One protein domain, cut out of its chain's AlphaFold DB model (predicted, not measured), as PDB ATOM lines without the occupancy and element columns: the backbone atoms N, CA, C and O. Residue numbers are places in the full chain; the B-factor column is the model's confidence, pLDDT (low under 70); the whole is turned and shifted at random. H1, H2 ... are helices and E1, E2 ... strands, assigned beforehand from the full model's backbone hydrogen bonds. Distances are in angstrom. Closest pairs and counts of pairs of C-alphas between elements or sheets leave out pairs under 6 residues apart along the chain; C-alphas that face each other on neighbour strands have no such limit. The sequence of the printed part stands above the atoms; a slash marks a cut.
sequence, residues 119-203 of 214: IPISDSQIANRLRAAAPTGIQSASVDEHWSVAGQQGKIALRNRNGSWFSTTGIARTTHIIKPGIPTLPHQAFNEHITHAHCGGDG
ATOM      1  N   ILE A 119      34.567 -26.671  -0.678       94.69
ATOM      2  CA  ILE A 119      34.492 -25.475  -1.519       94.69
ATOM      3  C   ILE A 119      34.458 -24.245  -0.605       94.69
ATOM      4  O   ILE A 119      33.505 -24.109   0.166       94.69
ATOM      5  N   PRO A 120      35.463 -23.347  -0.650       95.75
ATOM      6  CA  PRO A 120      35.469 -22.141   0.173       95.75
ATOM      7  C   PRO A 120      34.204 -21.303  -0.033       95.75
ATOM      8  O   PRO A 120      33.772 -21.099  -1.170       95.75
ATOM      9  N   ILE A 121      33.639 -20.785   1.058       95.56
ATOM     10  CA  ILE A 121      32.465 -19.908   1.023       95.56
ATOM     11  C   ILE A 121      32.726 -18.651   1.858       95.56
ATOM     12  O   ILE A 121      33.169 -18.731   3.003       95.56
ATOM     13  N   SER A 122      32.493 -17.479   1.267       94.44
ATOM     14  CA  SER A 122      32.713 -16.189   1.921       94.44
ATOM     15  C   SER A 122      31.582 -15.827   2.882       94.44
ATOM     16  O   SER A 122      30.434 -16.232   2.692       94.44
ATOM     17  N   ASP A 123      31.861 -14.945   3.841       92.81
ATOM     18  CA  ASP A 123      30.841 -14.422   4.761       92.81
ATOM     19  C   ASP A 123      29.666 -13.762   4.024       92.81
ATOM     20  O   ASP A 123      28.515 -13.898   4.430       92.81
ATOM     21  N   SER A 124      29.917 -13.100   2.888       93.69
ATOM     22  CA  SER A 124      28.854 -12.507   2.067       93.69
ATOM     23  C   SER A 124      27.953 -13.562   1.415       93.69
ATOM     24  O   SER A 124      26.734 -13.376   1.353       93.69
ATOM     25  N   GLN A 125      28.522 -14.685   0.966       94.44
ATOM     26  CA  GLN A 125      27.760 -15.824   0.452       94.44
ATOM     27  C   GLN A 125      26.962 -16.496   1.575       94.44
ATOM     28  O   GLN A 125      25.775 -16.768   1.390       94.44
ATOM     29  N   ILE A 126      27.566 -16.687   2.751       93.56
ATOM     30  CA  ILE A 126      26.886 -17.220   3.940       93.56
ATOM     31  C   ILE A 126      25.710 -16.315   4.330       93.56
ATOM     32  O   ILE A 126      24.585 -16.792   4.475       93.56
ATOM     33  N   ALA A 127      25.925 -15.001   4.417       90.62
ATOM     34  CA  ALA A 127      24.883 -14.032   4.750       90.62
ATOM     35  C   ALA A 127      23.726 -14.037   3.737       90.62
ATOM     36  O   ALA A 127      22.566 -13.903   4.127       90.62
ATOM     37  N   ASN A 128      24.015 -14.209   2.441       90.94
ATOM     38  CA  ASN A 128      22.978 -14.370   1.416       90.94
ATOM     39  C   ASN A 128      22.139 -15.633   1.659       90.94
ATOM     40  O   ASN A 128      20.910 -15.553   1.631       90.94
ATOM     41  N   ARG A 129      22.782 -16.773   1.946       91.81
ATOM     42  CA  ARG A 129      22.079 -18.032   2.242       91.81
ATOM     43  C   ARG A 129      21.222 -17.933   3.505       91.81
ATOM     44  O   ARG A 129      20.067 -18.351   3.507       91.81
ATOM     45  N   LEU A 130      21.740 -17.306   4.562       89.19
ATOM     46  CA  LEU A 130      20.992 -17.080   5.802       89.19
ATOM     47  C   LEU A 130      19.768 -16.183   5.582       89.19
ATOM     48  O   LEU A 130      18.685 -16.497   6.073       89.19
ATOM     49  N   ARG A 131      19.906 -15.107   4.795       86.62
ATOM     50  CA  ARG A 131      18.771 -14.250   4.415       86.62
ATOM     51  C   ARG A 131      17.704 -15.003   3.623       86.62
ATOM     52  O   ARG A 131      16.528 -14.717   3.807       86.62
ATOM     53  N   ALA A 132      18.096 -15.958   2.781       84.88
ATOM     54  CA  ALA A 132      17.158 -16.807   2.049       84.88
ATOM     55  C   ALA A 132      16.446 -17.836   2.952       84.88
ATOM     56  O   ALA A 132      15.283 -18.148   2.712       84.88
ATOM     57  N   ALA A 133      17.115 -18.327   4.000       84.50
ATOM     58  CA  ALA A 133      16.572 -19.321   4.933       84.50
ATOM     59  C   ALA A 133      15.651 -18.726   6.023       84.50
ATOM     60  O   ALA A 133      14.735 -19.396   6.502       84.50
ATOM     61  N   ALA A 134      15.875 -17.468   6.420       75.62
ATOM     62  CA  ALA A 134      15.150 -16.788   7.502       75.62
ATOM     63  C   ALA A 134      13.610 -16.701   7.348       75.62
ATOM     64  O   ALA A 134      12.917 -16.883   8.350       75.62
ATOM     65  N   PRO A 135      13.034 -16.417   6.159       68.62
ATOM     66  CA  PRO A 135      11.606 -16.129   6.034       68.62
ATOM     67  C   PRO A 135      10.721 -17.366   5.829       68.62
ATOM     68  O   PRO A 135       9.508 -17.259   5.968       68.62
ATOM     69  N   THR A 136      11.290 -18.515   5.459       65.75
ATOM     70  CA  THR A 136      10.531 -19.590   4.787       65.75
ATOM     71  C   THR A 136      10.717 -20.979   5.397       65.75
ATOM     72  O   THR A 136      10.072 -21.931   4.966       65.75
ATOM     73  N   GLY A 137      11.626 -21.148   6.362       69.94
ATOM     74  CA  GLY A 137      11.984 -22.484   6.857       69.94
ATOM     75  C   GLY A 137      12.798 -23.320   5.855       69.94
ATOM     76  O   GLY A 137      13.179 -24.450   6.162       69.94
ATOM     77  N   ILE A 138      13.074 -22.773   4.663       80.69
ATOM     78  CA  ILE A 138      13.800 -23.436   3.578       80.69
ATOM     79  C   ILE A 138      15.271 -23.611   3.959       80.69
ATOM     80  O   ILE A 138      15.897 -22.742   4.571       80.69
ATOM     81  N   GLN A 139      15.821 -24.757   3.569       79.44
ATOM     82  CA  GLN A 139      17.239 -25.072   3.681       79.44
ATOM     83  C   GLN A 139      17.975 -24.457   2.487       79.44
ATOM     84  O   GLN A 139      17.750 -24.863   1.350       79.44
ATOM     85  N   SER A 140      18.822 -23.449   2.719       81.44
ATOM     86  CA  SER A 140      19.577 -22.806   1.632       81.44
ATOM     87  C   SER A 140      20.851 -23.602   1.330       81.44
ATOM     88  O   SER A 140      21.941 -23.269   1.803       81.44
ATOM     89  N   ALA A 141      20.682 -24.681   0.568       82.94
ATOM     90  CA  ALA A 141      21.754 -25.554   0.097       82.94
ATOM     91  C   ALA A 141      22.143 -25.259  -1.367       82.94
ATOM     92  O   ALA A 141      21.393 -24.626  -2.114       82.94
ATOM     93  N   SER A 142      23.330 -25.707  -1.772       85.75
ATOM     94  CA  SER A 142      23.740 -25.856  -3.175       85.75
ATOM     95  C   SER A 142      23.346 -27.237  -3.702       85.75
ATOM     96  O   SER A 142      23.168 -28.160  -2.916       85.75
ATOM     97  N   VAL A 143      23.271 -27.408  -5.024       83.25
ATOM     98  CA  VAL A 143      22.912 -28.691  -5.663       83.25
ATOM     99  C   VAL A 143      23.846 -29.843  -5.267       83.25
ATOM    100  O   VAL A 143      23.375 -30.959  -5.055       83.25
ATOM    101  N   ASP A 144      25.135 -29.545  -5.090       86.44
ATOM    102  CA  ASP A 144      26.181 -30.518  -4.743       86.44
ATOM    103  C   ASP A 144      26.313 -30.765  -3.227       86.44
ATOM    104  O   ASP A 144      27.189 -31.508  -2.786       86.44
ATOM    105  N   GLU A 145      25.494 -30.106  -2.401       90.75
ATOM    106  CA  GLU A 145      25.472 -30.326  -0.955       90.75
ATOM    107  C   GLU A 145      24.446 -31.406  -0.596       90.75
ATOM    108  O   GLU A 145      23.265 -31.280  -0.897       90.75
ATOM    109  N   HIS A 146      24.874 -32.456   0.104       90.38
ATOM    110  CA  HIS A 146      24.039 -33.637   0.369       90.38
ATOM    111  C   HIS A 146      23.754 -33.856   1.861       90.38
ATOM    112  O   HIS A 146      23.797 -34.990   2.348       90.38
ATOM    113  N   TRP A 147      23.506 -32.773   2.601       90.69
ATOM    114  CA  TRP A 147      23.237 -32.824   4.039       90.69
ATOM    115  C   TRP A 147      21.740 -32.821   4.369       90.69
ATOM    116  O   TRP A 147      20.938 -32.164   3.706       90.69
ATOM    117  N   SER A 148      21.367 -33.510   5.453       91.19
ATOM    118  CA  SER A 148      20.001 -33.524   5.990       91.19
ATOM    119  C   SER A 148      19.984 -33.193   7.476       91.19
ATOM    120  O   SER A 148      20.564 -33.899   8.311       91.19
ATOM    121  N   VAL A 149      19.289 -32.106   7.816       86.94
ATOM    122  CA  VAL A 149      19.149 -31.643   9.196       86.94
ATOM    123  C   VAL A 149      17.688 -31.314   9.493       86.94
ATOM    124  O   VAL A 149      17.121 -30.355   8.957       86.94
ATOM    125  N   ALA A 150      17.102 -32.076  10.413       86.00
ATOM    126  CA  ALA A 150      15.713 -31.940  10.844       86.00
ATOM    127  C   ALA A 150      15.413 -30.618  11.575       86.00
ATOM    128  O   ALA A 150      16.316 -29.853  11.930       86.00
ATOM    129  N   GLY A 151      14.125 -30.331  11.774       82.00
ATOM    130  CA  GLY A 151      13.607 -29.122  12.422       82.00
ATOM    131  C   GLY A 151      12.942 -28.134  11.456       82.00
ATOM    132  O   GLY A 151      13.283 -28.085  10.273       82.00
ATOM    133  N   GLN A 152      12.019 -27.321  11.979       78.12
ATOM    134  CA  GLN A 152      11.180 -26.386  11.204       78.12
ATOM    135  C   GLN A 152      11.886 -25.112  10.728       78.12
ATOM    136  O   GLN A 152      11.501 -24.543   9.710       78.12
ATOM    137  N   GLN A 153      12.900 -24.644  11.456       81.19
ATOM    138  CA  GLN A 153      13.617 -23.421  11.100       81.19
ATOM    139  C   GLN A 153      14.555 -23.663   9.910       81.19
ATOM    140  O   GLN A 153      15.234 -24.697   9.828       81.19
ATOM    141  N   GLY A 154      14.622 -22.675   9.018       84.69
ATOM    142  CA  GLY A 154      15.593 -22.654   7.932       84.69
ATOM    143  C   GLY A 154      16.994 -22.653   8.522       84.69
ATOM    144  O   GLY A 154      17.247 -22.004   9.532       84.69
ATOM    145  N   LYS A 155      17.899 -23.425   7.941       89.44
ATOM    146  CA  LYS A 155      19.285 -23.507   8.392       89.44
ATOM    147  C   LYS A 155      20.175 -23.765   7.188       89.44
ATOM    148  O   LYS A 155      19.707 -23.997   6.074       89.44
ATOM    149  N   ILE A 156      21.467 -23.643   7.419       92.81
ATOM    150  CA  ILE A 156      22.498 -24.112   6.504       92.81
ATOM    151  C   ILE A 156      23.471 -24.961   7.310       92.81
ATOM    152  O   ILE A 156      23.656 -24.717   8.505       92.81
ATOM    153  N   ALA A 157      24.089 -25.946   6.674       93.56
ATOM    154  CA  ALA A 157      25.140 -26.738   7.291       93.56
ATOM    155  C   ALA A 157      26.447 -26.519   6.528       93.56
ATOM    156  O   ALA A 157      26.465 -26.570   5.303       93.56
ATOM    157  N   LEU A 158      27.528 -26.226   7.253       95.25
ATOM    158  CA  LEU A 158      28.840 -25.923   6.675       95.25
ATOM    159  C   LEU A 158      29.964 -26.623   7.444       95.25
ATOM    160  O   LEU A 158      29.828 -27.038   8.606       95.25
ATOM    161  N   ARG A 159      31.126 -26.718   6.801       94.94
ATOM    162  CA  ARG A 159      32.384 -27.118   7.433       94.94
ATOM    163  C   ARG A 159      33.149 -25.872   7.874       94.94
ATOM    164  O   ARG A 159      33.439 -25.015   7.049       94.94
ATOM    165  N   ASN A 160      33.521 -25.795   9.152       94.75
ATOM    166  CA  ASN A 160      34.559 -24.869   9.602       94.75
ATOM    167  C   ASN A 160      35.871 -25.643   9.747       94.75
ATOM    168  O   ASN A 160      35.910 -26.684  10.408       94.75
ATOM    169  N   ARG A 161      36.945 -25.153   9.131       93.12
ATOM    170  CA  ARG A 161      38.292 -25.698   9.307       93.12
ATOM    171  C   ARG A 161      39.242 -24.541   9.564       93.12
ATOM    172  O   ARG A 161      39.473 -23.727   8.677       93.12
ATOM    173  N   ASN A 162      39.799 -24.495  10.772       91.00
ATOM    174  CA  ASN A 162      40.772 -23.482  11.195       91.00
ATOM    175  C   ASN A 162      40.278 -22.035  10.985       91.00
ATOM    176  O   ASN A 162      41.045 -21.177  10.561       91.00
ATOM    177  N   GLY A 163      38.993 -21.772  11.246       90.06
ATOM    178  CA  GLY A 163      38.395 -20.440  11.111       90.06
ATOM    179  C   GLY A 163      37.887 -20.100   9.708       90.06
ATOM    180  O   GLY A 163      37.247 -19.069   9.544       90.06
ATOM    181  N   SER A 164      38.109 -20.956   8.709       93.81
ATOM    182  CA  SER A 164      37.566 -20.781   7.357       93.81
ATOM    183  C   SER A 164      36.327 -21.645   7.127       93.81
ATOM    184  O   SER A 164      36.271 -22.796   7.574       93.81
ATOM    185  N   TRP A 165      35.348 -21.088   6.414       96.50
ATOM    186  CA  TRP A 165      34.090 -21.746   6.072       96.50
ATOM    187  C   TRP A 165      34.134 -22.405   4.696       96.50
ATOM    188  O   TRP A 165      34.684 -21.855   3.740       96.50
ATOM    189  N   PHE A 166      33.500 -23.573   4.598       96.06
ATOM    190  CA  PHE A 166      33.394 -24.347   3.367       96.06
ATOM    191  C   PHE A 166      32.002 -24.971   3.220       96.06
ATOM    192  O   PHE A 166      31.446 -25.506   4.186       96.06
ATOM    193  N   SER A 167      31.486 -24.950   1.993       95.31
ATOM    194  CA  SER A 167      30.465 -25.888   1.523       95.31
ATOM    195  C   SER A 167      31.090 -27.272   1.333       95.31
ATOM    196  O   SER A 167      32.265 -27.384   0.975       95.31
ATOM    197  N   THR A 168      30.314 -28.324   1.580       92.94
ATOM    198  CA  THR A 168      30.766 -29.721   1.501       92.94
ATOM    199  C   THR A 168      30.057 -30.437   0.364       92.94
ATOM    200  O   THR A 168      28.828 -30.411   0.324       92.94
ATOM    201  N   THR A 169      30.805 -31.103  -0.512       89.19
ATOM    202  CA  THR A 169      30.236 -31.932  -1.586       89.19
ATOM    203  C   THR A 169      30.692 -33.382  -1.459       89.19
ATOM    204  O   THR A 169      31.574 -33.698  -0.652       89.19
ATOM    205  N   GLY A 170      30.050 -34.276  -2.213       87.06
ATOM    206  CA  GLY A 170      30.326 -35.708  -2.153       87.06
ATOM    207  C   GLY A 170      30.126 -36.278  -0.746       87.06
ATOM    208  O   GLY A 170      29.060 -36.144  -0.145       87.06
ATOM    209  N   ILE A 171      31.165 -36.908  -0.201       86.50
ATOM    210  CA  ILE A 171      31.204 -37.492   1.140       86.50
ATOM    211  C   ILE A 171      31.744 -36.535   2.213       86.50
ATOM    212  O   ILE A 171      31.801 -36.930   3.386       86.50
ATOM    213  N   ALA A 172      32.138 -35.302   1.879       90.44
ATOM    214  CA  ALA A 172      32.578 -34.338   2.886       90.44
ATOM    215  C   ALA A 172      31.460 -34.061   3.907       90.44
ATOM    216  O   ALA A 172      30.284 -33.998   3.562       90.44
ATOM    217  N   ARG A 173      31.831 -33.910   5.185       90.56
ATOM    218  CA  ARG A 173      30.869 -33.717   6.284       90.56
ATOM    219  C   ARG A 173      30.897 -32.306   6.823       90.56
ATOM    220  O   ARG A 173      31.974 -31.764   7.121       90.56
ATOM    221  N   THR A 174      29.714 -31.761   7.044       93.75
ATOM    222  CA  THR A 174      29.533 -30.517   7.774       93.75
ATOM    223  C   THR A 174      29.913 -30.700   9.244       93.75
ATOM    224  O   THR A 174      30.145 -31.796   9.753       93.75
ATOM    225  N   THR A 175      30.103 -29.580   9.929       93.56
ATOM    226  CA  THR A 175      30.484 -29.552  11.359       93.56
ATOM    227  C   THR A 175      29.630 -28.588  12.155       93.56
ATOM    228  O   THR A 175      29.597 -28.670  13.378       93.56
ATOM    229  N   HIS A 176      28.970 -27.659  11.468       93.62
ATOM    230  CA  HIS A 176      28.198 -26.598  12.076       93.62
ATOM    231  C   HIS A 176      26.866 -26.483  11.359       93.62
ATOM    232  O   HIS A 176      26.813 -26.452  10.130       93.62
ATOM    233  N   ILE A 177      25.814 -26.359  12.157       91.56
ATOM    234  CA  ILE A 177      24.502 -25.902  11.719       91.56
ATOM    235  C   ILE A 177      24.441 -24.413  12.041       91.56
ATOM    236  O   ILE A 177      24.618 -24.025  13.195       91.56
ATOM    237  N   ILE A 178      24.183 -23.584  11.036       90.88
ATOM    238  CA  ILE A 178      24.050 -22.136  11.194       90.88
ATOM    239  C   ILE A 178      22.588 -21.774  10.964       90.88
ATOM    240  O   ILE A 178      22.007 -22.084   9.919       90.88
ATOM    241  N   LYS A 179      21.987 -21.134  11.965       87.69
ATOM    242  CA  LYS A 179      20.580 -20.738  11.953       87.69
ATOM    243  C   LYS A 179      20.472 -19.221  11.768       87.69
ATOM    244  O   LYS A 179      21.153 -18.486  12.482       87.69
ATOM    245  N   PRO A 180      19.630 -18.731  10.845       85.44
ATOM    246  CA  PRO A 180      19.299 -17.319  10.772       85.44
ATOM    247  C   PRO A 180      18.375 -16.936  11.932       85.44
ATOM    248  O   PRO A 180      17.615 -17.769  12.424       85.44
ATOM    249  N   GLY A 181      18.362 -15.663  12.325       78.75
ATOM    250  CA  GLY A 181      17.308 -15.158  13.206       78.75
ATOM    251  C   GLY A 181      15.927 -15.293  12.553       78.75
ATOM    252  O   GLY A 181      15.788 -15.113  11.343       78.75
ATOM    253  N   ILE A 182      14.906 -15.603  13.351       78.44
ATOM    254  CA  ILE A 182      13.521 -15.705  12.877       78.44
ATOM    255  C   ILE A 182      12.927 -14.287  12.771       78.44
ATOM    256  O   ILE A 182      12.804 -13.623  13.802       78.44
ATOM    257  N   PRO A 183      12.517 -13.801  11.580       76.44
ATOM    258  CA  PRO A 183      12.065 -12.415  11.408       76.44
ATOM    259  C   PRO A 183      10.870 -12.024  12.288       76.44
ATOM    260  O   PRO A 183      10.764 -10.882  12.723       76.44
ATOM    261  N   THR A 184       9.974 -12.973  12.565       78.12
ATOM    262  CA  THR A 184       8.779 -12.770  13.399       78.12
ATOM    263  C   THR A 184       9.054 -12.844  14.902       78.12
ATOM    264  O   THR A 184       8.170 -12.518  15.690       78.12
ATOM    265  N   LEU A 185      10.259 -13.251  15.316       77.00
ATOM    266  CA  LEU A 185      10.664 -13.369  16.718       77.00
ATOM    267  C   LEU A 185      11.942 -12.550  16.958       77.00
ATOM    268  O   LEU A 185      13.055 -13.082  16.858       77.00
ATOM    269  N   PRO A 186      11.800 -11.253  17.292       77.88
ATOM    270  CA  PRO A 186      12.934 -10.393  17.600       77.88
ATOM    271  C   PRO A 186      13.842 -11.027  18.655       77.88
ATOM    272  O   PRO A 186      13.373 -11.603  19.634       77.88
ATOM    273  N   HIS A 187      15.154 -10.909  18.454       79.38
ATOM    274  CA  HIS A 187      16.184 -11.425  19.361       79.38
ATOM    275  C   HIS A 187      16.209 -12.950  19.556       79.38
ATOM    276  O   HIS A 187      16.950 -13.411  20.416       79.38
ATOM    277  N   GLN A 188      15.497 -13.761  18.760       81.75
ATOM    278  CA  GLN A 188      15.521 -15.223  18.924       81.75
ATOM    279  C   GLN A 188      16.943 -15.802  18.867       81.75
ATOM    280  O   GLN A 188      17.314 -16.567  19.753       81.75
ATOM    281  N   ALA A 189      17.758 -15.387  17.893       74.12
ATOM    282  CA  ALA A 189      19.143 -15.851  17.780       74.12
ATOM    283  C   ALA A 189      20.006 -15.425  18.985       74.12
ATOM    284  O   ALA A 189      20.853 -16.183  19.450       74.12
ATOM    285  N   PHE A 190      19.759 -14.231  19.532       77.44
ATOM    286  CA  PHE A 190      20.440 -13.737  20.730       77.44
ATOM    287  C   PHE A 190      20.000 -14.492  21.993       77.44
ATOM    288  O   PHE A 190      20.837 -14.862  22.813       77.44
ATOM    289  N   ASN A 191      18.705 -14.786  22.117       80.19
ATOM    290  CA  ASN A 191      18.160 -15.603  23.199       80.19
ATOM    291  C   ASN A 191      18.725 -17.026  23.156       80.19
ATOM    292  O   ASN A 191      19.129 -17.544  24.196       80.19
ATOM    293  N   GLU A 192      18.798 -17.647  21.973       76.00
ATOM    294  CA  GLU A 192      19.443 -18.953  21.787       76.00
ATOM    295  C   GLU A 192      20.919 -18.873  22.202       76.00
ATOM    296  O   GLU A 192      21.367 -19.671  23.025       76.00
ATOM    297  N   HIS A 193      21.642 -17.840  21.752       78.12
ATOM    298  CA  HIS A 193      23.039 -17.625  22.126       78.12
ATOM    299  C   HIS A 193      23.260 -17.547  23.642       78.12
ATOM    300  O   HIS A 193      24.066 -18.305  24.183       78.12
ATOM    301  N   ILE A 194      22.527 -16.673  24.340       79.62
ATOM    302  CA  ILE A 194      22.679 -16.497  25.790       79.62
ATOM    303  C   ILE A 194      22.287 -17.763  26.546       79.62
ATOM    304  O   ILE A 194      23.001 -18.153  27.467       79.62
ATOM    305  N   THR A 195      21.187 -18.415  26.163       79.38
ATOM    306  CA  THR A 195      20.710 -19.629  26.844       79.38
ATOM    307  C   THR A 195      21.780 -20.719  26.802       79.38
ATOM    308  O   THR A 195      22.135 -21.290  27.829       79.38
ATOM    309  N   HIS A 196      22.367 -20.949  25.628       72.19
ATOM    310  CA  HIS A 196      23.438 -21.925  25.458       72.19
ATOM    311  C   HIS A 196      24.747 -21.512  26.140       72.19
ATOM    312  O   HIS A 196      25.411 -22.366  26.723       72.19
ATOM    313  N   ALA A 197      25.117 -20.227  26.108       70.81
ATOM    314  CA  ALA A 197      26.301 -19.729  26.805       70.81
ATOM    315  C   ALA A 197      26.182 -19.907  28.329       70.81
ATOM    316  O   ALA A 197      27.149 -20.298  28.980       70.81
ATOM    317  N   HIS A 198      24.989 -19.688  28.890       69.94
ATOM    318  CA  HIS A 198      24.725 -19.913  30.309       69.94
ATOM    319  C   HIS A 198      24.822 -21.402  30.665       69.94
ATOM    320  O   HIS A 198      25.525 -21.756  31.610       69.94
ATOM    321  N   CYS A 199      24.226 -22.276  29.846       65.00
ATOM    322  CA  CYS A 199      24.345 -23.725  30.014       65.00
ATOM    323  C   CYS A 199      25.767 -24.271  29.777       65.00
ATOM    324  O   CYS A 199      26.084 -25.383  30.174       65.00
ATOM    325  N   GLY A 200      26.633 -23.539  29.075       60.97
ATOM    326  CA  GLY A 200      28.038 -23.917  28.903       60.97
ATOM    327  C   GLY A 200      28.939 -23.468  30.059       60.97
ATOM    328  O   GLY A 200      30.001 -24.049  30.262       60.97
ATOM    329  N   GLY A 201      28.535 -22.425  30.794       58.38
ATOM    330  CA  GLY A 201      29.346 -21.771  31.824       58.38
ATOM    331  C   GLY A 201      29.020 -22.163  33.267       58.38
ATOM    332  O   GLY A 201      29.818 -21.880  34.156       58.38
ATOM    333  N   ASP A 202      27.879 -22.808  33.519       61.97
ATOM    334  CA  ASP A 202      27.417 -23.156  34.873       61.97
ATOM    335  C   ASP A 202      28.103 -24.400  35.481       61.97
ATOM    336  O   ASP A 202      27.901 -24.711  36.655       61.97
ATOM    337  N   GLY A 203      28.919 -25.113  34.692       58.44
ATOM    338  CA  GLY A 203      29.652 -26.316  35.102       58.44
ATOM    339  C   GLY A 203      28.774 -27.539  35.398       58.44
ATOM    340  O   GLY A 203      29.309 -28.594  35.742       58.44
TER     341      GLY A 203
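Overview. This is residues 119 to 203 of the 214 residues of the protein "HipA domain protein" of Bifidobacterium longum subsp. infantis CCUG 52486 (UniProt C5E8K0). A small antiparallel sheet, E2, E1, E3, with helix H1 over one face makes the body; helix H2 is set off to one side, and residues 193 to 203 stick out. The 85 printed residues, under half in named elements, run H1, E1, E2, E3, H2: mixed class. The whole is compact, radius of gyration of the C-alphas 13.7 A, spanning 38 by 32 by 24 A.

Arrangement. Start at E1, residues 156 to 161: it forms a hairpin with antiparallel E2, residues 164 to 168 (N 159 to O 166, 2.9 A), and is antiparallel to E3, residues 176 to 178 (N 156 to O 178, 3.0 A), both within hydrogen-bond range. H1, residues 123 to 133, is on the sheet at a height of 9.3 A, along E1 at 5 degrees on the local plane; the closest C-alphas, of Leu 130 and Ile 156, are 7.2 A apart. H2, residues 188 to 201, is apart from H1. In both helices every O i to N i+4 pair is within range.

Along the chain. Find C-alpha 123 at (30.841, -14.422, 4.761), where H1 begins its 15.1 A; E1 spans 16.1 A, E2 12.7 A, E3 6.2 A. H2 runs 20.0 A to C-alpha 201 at (29.346, -21.771, 31.824).

Size, cuts and confidence. The printed part has no cut. The H1 to E1 link is long; pLDDT is under 70 at residues 135 to 137 and 198 to 203.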